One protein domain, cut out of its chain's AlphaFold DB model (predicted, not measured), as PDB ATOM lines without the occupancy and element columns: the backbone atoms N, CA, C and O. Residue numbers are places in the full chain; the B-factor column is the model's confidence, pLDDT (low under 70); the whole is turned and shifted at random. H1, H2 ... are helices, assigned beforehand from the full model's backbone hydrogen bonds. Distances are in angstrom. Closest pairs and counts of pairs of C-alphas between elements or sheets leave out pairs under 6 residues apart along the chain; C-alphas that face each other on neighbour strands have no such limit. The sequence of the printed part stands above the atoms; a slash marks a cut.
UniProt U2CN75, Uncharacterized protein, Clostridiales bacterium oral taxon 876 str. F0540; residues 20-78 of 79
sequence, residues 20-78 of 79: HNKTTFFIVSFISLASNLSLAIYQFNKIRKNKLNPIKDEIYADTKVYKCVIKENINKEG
ATOM      1  N   HIS A  20     148.239 145.143  86.973       77.31
ATOM      2  CA  HIS A  20     149.695 145.297  87.221       77.31
ATOM      3  C   HIS A  20     150.260 146.738  87.276       77.31
ATOM      4  O   HIS A  20     151.457 146.966  87.080       77.31
ATOM      5  N   ASN A  21     149.431 147.733  87.593       90.50
ATOM      6  CA  ASN A  21     149.842 149.123  87.634       90.50
ATOM      7  C   ASN A  21     150.454 149.403  89.005       90.50
ATOM      8  O   ASN A  21     149.750 149.635  89.991       90.50
ATOM      9  N   LYS A  22     151.789 149.378  89.043       90.75
ATOM     10  CA  LYS A  22     152.588 149.621  90.251       90.75
ATOM     11  C   LYS A  22     152.210 150.936  90.939       90.75
ATOM     12  O   LYS A  22     152.109 150.967  92.163       90.75
ATOM     13  N   THR A  23     151.937 151.988  90.167       94.00
ATOM     14  CA  THR A  23     151.553 153.303  90.696       94.00
ATOM     15  C   THR A  23     150.191 153.249  91.382       94.00
ATOM     16  O   THR A  23     150.061 153.690  92.522       94.00
ATOM     17  N   THR A  24     149.185 152.650  90.738       92.31
ATOM     18  CA  THR A  24     147.845 152.497  91.332       92.31
ATOM     19  C   THR A  24     147.890 151.645  92.600       92.31
ATOM     20  O   THR A  24     147.306 152.029  93.612       92.31
ATOM     21  N   PHE A  25     148.615 150.524  92.578       93.25
ATOM     22  CA  PHE A  25     148.746 149.650  93.746       93.25
ATOM     23  C   PHE A  25     149.420 150.358  94.920       93.25
ATOM     24  O   PHE A  25     148.939 150.240  96.046       93.25
ATOM     25  N   PHE A  26     150.478 151.133  94.671       95.06
ATOM     26  CA  PHE A  26     151.144 151.898  95.722       95.06
ATOM     27  C   PHE A  26     150.221 152.955  96.333       95.06
ATOM     28  O   PHE A  26     150.100 153.016  97.552       95.06
ATOM     29  N   ILE A  27     149.523 153.738  95.503       97.44
ATOM     30  CA  ILE A  27     148.627 154.805  95.978       97.44
ATOM     31  C   ILE A  27     147.505 154.230  96.845       97.44
ATOM     32  O   ILE A  27     147.289 154.700  97.960       97.44
ATOM     33  N   VAL A  28     146.812 153.191  96.371       96.00
ATOM     34  CA  VAL A  28     145.706 152.575  97.122       96.00
ATOM     35  C   VAL A  28     146.213 151.940  98.417       96.00
ATOM     36  O   VAL A  28     145.590 152.109  99.465       96.00
ATOM     37  N   SER A  29     147.366 151.265  98.375       96.56
ATOM     38  CA  SER A  29     147.980 150.677  99.572       96.56
ATOM     39  C   SER A  29     148.377 151.746 100.587       96.56
ATOM     40  O   SER A  29     148.133 151.584 101.780       96.56
ATOM     41  N   PHE A  30     148.941 152.862 100.123       98.06
ATOM     42  CA  PHE A  30     149.334 153.978 100.974       98.06
ATOM     43  C   PHE A  30     148.124 154.657 101.624       98.06
ATOM     44  O   PHE A  30     148.132 154.886 102.832       98.06
ATOM     45  N   ILE A  31     147.060 154.916 100.855       98.44
ATOM     46  CA  ILE A  31     145.804 155.467 101.384       98.44
ATOM     47  C   ILE A  31     145.210 154.514 102.419       98.44
ATOM     48  O   ILE A  31     144.884 154.940 103.523       98.44
ATOM     49  N   SER A  32     145.129 153.221 102.095       98.00
ATOM     50  CA  SER A  32     144.630 152.203 103.018       98.00
ATOM     51  C   SER A  32     145.423 152.196 104.326       98.00
ATOM     52  O   SER A  32     144.836 152.249 105.410       98.00
ATOM     53  N   LEU A  33     146.757 152.208 104.247       98.25
ATOM     54  CA  LEU A  33     147.623 152.251 105.421       98.25
ATOM     55  C   LEU A  33     147.388 153.521 106.250       98.25
ATOM     56  O   LEU A  33     147.208 153.432 107.463       98.25
ATOM     57  N   ALA A  34     147.344 154.689 105.606       98.44
ATOM     58  CA  ALA A  34     147.133 155.969 106.275       98.44
ATOM     59  C   ALA A  34     145.763 156.042 106.969       98.44
ATOM     60  O   ALA A  34     145.676 156.480 108.120       98.44
ATOM     61  N   SER A  35     144.697 155.578 106.311       98.31
ATOM     62  CA  SER A  35     143.349 155.533 106.887       98.31
ATOM     63  C   SER A  35     143.281 154.606 108.100       98.31
ATOM     64  O   SER A  35     142.797 155.016 109.155       98.31
ATOM     65  N   ASN A  36     143.813 153.386 107.986       98.12
ATOM     66  CA  ASN A  36     143.821 152.432 109.096       98.12
ATOM     67  C   ASN A  36     144.672 152.930 110.273       98.12
ATOM     68  O   ASN A  36     144.239 152.852 111.422       98.12
ATOM     69  N   LEU A  37     145.845 153.506 110.000       98.12
ATOM     70  CA  LEU A  37     146.714 154.063 111.035       98.12
ATOM     71  C   LEU A  37     146.046 155.235 111.766       98.12
ATOM     72  O   LEU A  37     146.100 155.313 112.993       98.12
ATOM     73  N   SER A  38     145.362 156.113 111.030       97.88
ATOM     74  CA  SER A  38     144.614 157.234 111.609       97.88
ATOM     75  C   SER A  38     143.511 156.751 112.557       97.88
ATOM     76  O   SER A  38     143.364 157.282 113.660       97.88
ATOM     77  N   LEU A  39     142.768 155.711 112.162       96.31
ATOM     78  CA  LEU A  39     141.739 155.096 113.004       96.31
ATOM     79  C   LEU A  39     142.335 154.441 114.253       96.31
ATOM     80  O   LEU A  39     141.818 154.652 115.350       96.31
ATOM     81  N   ALA A  40     143.444 153.712 114.107       96.56
ATOM     82  CA  ALA A  40     144.133 153.084 115.229       96.56
ATOM     83  C   ALA A  40     144.604 154.127 116.258       96.56
ATOM     84  O   ALA A  40     144.355 153.975 117.455       96.56
ATOM     85  N   ILE A  41     145.209 155.227 115.794       97.19
ATOM     86  CA  ILE A  41     145.630 156.342 116.654       97.19
ATOM     87  C   ILE A  41     144.421 156.970 117.353       97.19
ATOM     88  O   ILE A  41     144.457 157.192 118.564       97.19
ATOM     89  N   TYR A  42     143.337 157.238 116.622       95.31
ATOM     90  CA  TYR A  42     142.118 157.805 117.199       95.31
ATOM     91  C   TYR A  42     141.536 156.912 118.303       95.31
ATOM     92  O   TYR A  42     141.247 157.395 119.402       95.31
ATOM     93  N   GLN A  43     141.414 155.609 118.041       93.69
ATOM     94  CA  GLN A  43     140.890 154.646 119.007       93.69
ATOM     95  C   GLN A  43     141.787 154.563 120.245       93.69
ATOM     96  O   GLN A  43     141.289 154.650 121.369       93.69
ATOM     97  N   PHE A  44     143.106 154.486 120.061       94.75
ATOM     98  CA  PHE A  44     144.056 154.434 121.170       94.75
ATOM     99  C   PHE A  44     144.025 155.713 122.019       94.75
ATOM    100  O   PHE A  44     144.001 155.650 123.250       94.75
ATOM    101  N   ASN A  45     143.943 156.882 121.377       94.44
ATOM    102  CA  ASN A  45     143.804 158.166 122.060       94.44
ATOM    103  C   ASN A  45     142.520 158.230 122.889       94.44
ATOM    104  O   ASN A  45     142.545 158.709 124.025       94.44
ATOM    105  N   LYS A  46     141.404 157.726 122.354       93.19
ATOM    106  CA  LYS A  46     140.117 157.700 123.055       93.19
ATOM    107  C   LYS A  46     140.146 156.770 124.267       93.19
ATOM    108  O   LYS A  46     139.758 157.193 125.355       93.19
ATOM    109  N   ILE A  47     140.685 155.559 124.104       93.44
ATOM    110  CA  ILE A  47     140.901 154.591 125.190       93.44
ATOM    111  C   ILE A  47     141.756 155.218 126.295       93.44
ATOM    112  O   ILE A  47     141.366 155.212 127.460       93.44
ATOM    113  N   ARG A  48     142.895 155.822 125.933       91.94
ATOM    114  CA  ARG A  48     143.831 156.408 126.900       91.94
ATOM    115  C   ARG A  48     143.246 157.619 127.628       91.94
ATOM    116  O   ARG A  48     143.435 157.739 128.835       91.94
ATOM    117  N   LYS A  49     142.540 158.506 126.919       91.62
ATOM    118  CA  LYS A  49     141.927 159.712 127.503       91.62
ATOM    119  C   LYS A  49     140.803 159.364 128.477       91.62
ATOM    120  O   LYS A  49     140.722 159.963 129.543       91.62
ATOM    121  N   ASN A  50     139.974 158.389 128.117       89.81
ATOM    122  CA  ASN A  50     138.796 158.014 128.895       89.81
ATOM    123  C   ASN A  50     139.066 156.850 129.867       89.81
ATOM    124  O   ASN A  50     138.164 156.458 130.598       89.81
ATOM    125  N   LYS A  51     140.295 156.306 129.879       88.69
ATOM    126  CA  LYS A  51     140.718 155.137 130.670       88.69
ATOM    127  C   LYS A  51     139.770 153.936 130.530       88.69
ATOM    128  O   LYS A  51     139.512 153.238 131.504       88.69
ATOM    129  N   LEU A  52     139.266 153.715 129.317       89.56
ATOM    130  CA  LEU A  52     138.327 152.633 129.017       89.56
ATOM    131  C   LEU A  52     139.072 151.306 128.881       89.56
ATOM    132  O   LEU A  52     140.174 151.257 128.336       89.56
ATOM    133  N   ASN A  53     138.462 150.221 129.337       89.25
ATOM    134  CA  ASN A  53     138.940 148.874 129.088       89.25
ATOM    135  C   ASN A  53     138.313 148.344 127.786       89.25
ATOM    136  O   ASN A  53     137.123 148.061 127.783       89.25
ATOM    137  N   PRO A  54     139.070 148.131 126.696       84.88
ATOM    138  CA  PRO A  54     138.502 147.730 125.404       84.88
ATOM    139  C   PRO A  54     137.794 146.363 125.401       84.88
ATOM    140  O   PRO A  54     137.107 146.051 124.438       84.88
ATOM    141  N   ILE A  55     137.978 145.540 126.438       86.44
ATOM    142  CA  ILE A  55     137.331 144.223 126.568       86.44
ATOM    143  C   ILE A  55     135.997 144.330 127.319       86.44
ATOM    144  O   ILE A  55     135.112 143.503 127.123       86.44
ATOM    145  N   LYS A  56     135.871 145.311 128.217       86.81
ATOM    146  CA  LYS A  56     134.730 145.428 129.137       86.81
ATOM    147  C   LYS A  56     133.851 146.640 128.855       86.81
ATOM    148  O   LYS A  56     132.662 146.595 129.140       86.81
ATOM    149  N   ASP A  57     134.447 147.698 128.322       89.44
ATOM    150  CA  ASP A  57     133.832 149.005 128.175       89.44
ATOM    151  C   ASP A  57     133.609 149.357 126.707       89.44
ATOM    152  O   ASP A  57     134.406 149.058 125.814       89.44
ATOM    153  N   GLU A  58     132.537 150.100 126.485       89.12
ATOM    154  CA  GLU A  58     132.076 150.511 125.169       89.12
ATOM    155  C   GLU A  58     132.807 151.779 124.707       89.12
ATOM    156  O   GLU A  58     132.587 152.884 125.209       89.12
ATOM    157  N   ILE A  59     133.687 151.639 123.712       89.94
ATOM    158  CA  ILE A  59     134.597 152.711 123.259       89.94
ATOM    159  C   ILE A  59     133.846 153.863 122.562       89.94
ATOM    160  O   ILE A  59     134.309 155.009 122.562       89.94
ATOM    161  N   TYR A  60     132.684 153.575 121.971       90.94
ATOM    162  CA  TYR A  60     131.921 154.506 121.127       90.94
ATOM    163  C   TYR A  60     130.547 154.879 121.699       90.94
ATOM    164  O   TYR A  60     129.681 155.348 120.953       90.94
ATOM    165  N   ALA A  61     130.359 154.718 123.014       88.31
ATOM    166  CA  ALA A  61     129.093 154.962 123.711       88.31
ATOM    167  C   ALA A  61     128.521 156.385 123.525       88.31
ATOM    168  O   ALA A  61     127.315 156.627 123.602       88.31
ATOM    169  N   ASP A  62     129.392 157.348 123.250       88.81
ATOM    170  CA  ASP A  62     129.076 158.749 122.988       88.81
ATOM    171  C   ASP A  62     128.468 158.996 121.597       88.81
ATOM    172  O   ASP A  62     127.781 160.003 121.401       88.81
ATOM    173  N   THR A  63     128.682 158.093 120.637       91.94
ATOM    174  CA  THR A  63     128.269 158.306 119.246       91.94
ATOM    175  C   THR A  63     126.755 158.168 119.060       91.94
ATOM    176  O   THR A  63     126.093 157.326 119.668       91.94
ATOM    177  N   LYS A  64     126.180 159.003 118.182       91.81
ATOM    178  CA  LYS A  64     124.737 158.971 117.872       91.81
ATOM    179  C   LYS A  64     124.298 157.612 117.326       91.81
ATOM    180  O   LYS A  64     123.224 157.137 117.677       91.81
ATOM    181  N   VAL A  65     125.145 157.000 116.498       91.06
ATOM    182  CA  VAL A  65     124.891 155.692 115.881       91.06
ATOM    183  C   VAL A  65     124.776 154.614 116.952       91.06
ATOM    184  O   VAL A  65     123.785 153.896 116.984       91.06
ATOM    185  N   TYR A  66     125.726 154.568 117.888       91.56
ATOM    186  CA  TYR A  66     125.697 153.608 118.987       91.56
ATOM    187  C   TYR A  66     124.425 153.738 119.839       91.56
ATOM    188  O   TYR A  66     123.729 152.758 120.091       91.56
ATOM    189  N   LYS A  67     124.049 154.971 120.204       93.06
ATOM    190  CA  LYS A  67     122.810 155.238 120.957       93.06
ATOM    191  C   LYS A  67     121.550 154.827 120.191       93.06
ATOM    192  O   LYS A  67     120.594 154.361 120.804       93.06
ATOM    193  N   CYS A  68     121.545 155.002 118.869       92.94
ATOM    194  CA  CYS A  68     120.445 154.580 118.007       92.94
ATOM    195  C   CYS A  68     120.264 153.058 118.043       92.94
ATOM    196  O   CYS A  68     119.151 152.590 118.259       92.94
ATOM    197  N   VAL A  69     121.361 152.303 117.914       91.31
ATOM    198  CA  VAL A  69     121.347 150.832 117.955       91.31
ATOM    199  C   VAL A  69     120.886 150.317 119.319       91.31
ATOM    200  O   VAL A  69     120.025 149.446 119.377       91.31
ATOM    201  N   ILE A  70     121.379 150.895 120.421       92.25
ATOM    202  CA  ILE A  70     120.898 150.534 121.766       92.25
ATOM    203  C   ILE A  70     119.392 150.764 121.890       92.25
ATOM    204  O   ILE A  70     118.675 149.883 122.357       92.25
ATOM    205  N   LYS A  71     118.901 151.932 121.462       92.25
ATOM    206  CA  LYS A  71     117.471 152.255 121.528       92.25
ATOM    207  C   LYS A  71     116.634 151.263 120.717       92.25
ATOM    208  O   LYS A  71     115.575 150.848 121.171       92.25
ATOM    209  N   GLU A  72     117.102 150.891 119.530       91.62
ATOM    210  CA  GLU A  72     116.427 149.906 118.687       91.62
ATOM    211  C   GLU A  72     116.400 148.515 119.333       91.62
ATOM    212  O   GLU A  72     115.358 147.867 119.320       91.62
ATOM    213  N   ASN A  73     117.502 148.075 119.942       88.62
ATOM    214  CA  ASN A  73     117.576 146.772 120.604       88.62
ATOM    215  C   ASN A  73     116.688 146.708 121.856       88.62
ATOM    216  O   ASN A  73     115.955 145.739 122.018       88.62
ATOM    217  N   ILE A  74     116.663 147.763 122.681       89.69
ATOM    218  CA  ILE A  74     115.756 147.854 123.843       89.69
ATOM    219  C   ILE A  74     114.291 147.760 123.397       89.69
ATOM    220  O   ILE A  74     113.493 147.074 124.023       89.69
ATOM    221  N   ASN A  75     113.935 148.411 122.287       76.88
ATOM    222  CA  ASN A  75     112.575 148.363 121.753       76.88
ATOM    223  C   ASN A  75     112.208 147.003 121.128       76.88
ATOM    224  O   ASN A  75     111.024 146.720 120.983       76.88
ATOM    225  N   LYS A  76     113.191 146.185 120.723       66.56
ATOM    226  CA  LYS A  76     112.975 144.835 120.169       66.56
ATOM    227  C   LYS A  76     112.885 143.758 121.247       66.56
ATOM    228  O   LYS A  76     112.142 142.801 121.066       66.56
ATOM    229  N   GLU A  77     113.635 143.906 122.335       61.69
ATOM    230  CA  GLU A  77     113.561 143.003 123.492       61.69
ATOM    231  C   GLU A  77     112.434 143.369 124.468       61.69
ATOM    232  O   GLU A  77     112.125 142.589 125.363       61.69
ATOM    233  N   GLY A  78     111.785 144.521 124.264       55.12
ATOM    234  CA  GLY A  78     110.557 144.922 124.946       55.12
ATOM    235  C   GLY A  78     109.330 144.134 124.479       55.12
ATOM    236  O   GLY A  78     108.479 144.678 123.774       55.12
TER     237      GLY A  78
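AT A GLANCE: This is residues 20 to 78 of the 79 residues of an uncharacterized protein of Clostridiales bacterium oral taxon 876 str. F0540 (UniProt U2CN75). Begin at residue 20 and you trace a wide, open V: a long helix H1 is one arm, a looping link of residues 51 to 63 makes the corner, and a shorter helix H2 is the other arm. The printed part has 59 residues with two named helices, H1 then H2, and no named strand; the class is all helix. The whole is extended, with a radius of gyration of the C-alphas of 17.6 A and an elongated outline of 54 by 29 by 18 A.

HOW THE PARTS SIT: Look first at H1, residues 22 to 50, and then at H2, residues 64 to 77: they are apart, with no C-alpha of the one within 8 A of the other. Residues 20 to 42, of which 22 to 42 belong to H1, stand free. Residues 71 to 78, of which 71 to 77 belong to H2, stand free too. In H1 and H2 every O i to N i+4 pair is within hydrogen-bond range.

IN THESE COORDINATES: Find C-alpha 22 at (152.588, 149.621, 90.251); from there H1 runs 41.9 A to C-alpha 50. H2 runs 20.3 A from C-alpha 64 at (124.737, 158.971, 117.872) to C-alpha 77 at (113.561, 143.003, 123.492).

THE WHOLE: The C-alphas farthest apart, those of Lys 22 and Gly 78, are 54.7 A apart. The printed part has no cut, and the 13 residues between H1 and H2 are a long link. Residues 76 to 78 have pLDDT under 70.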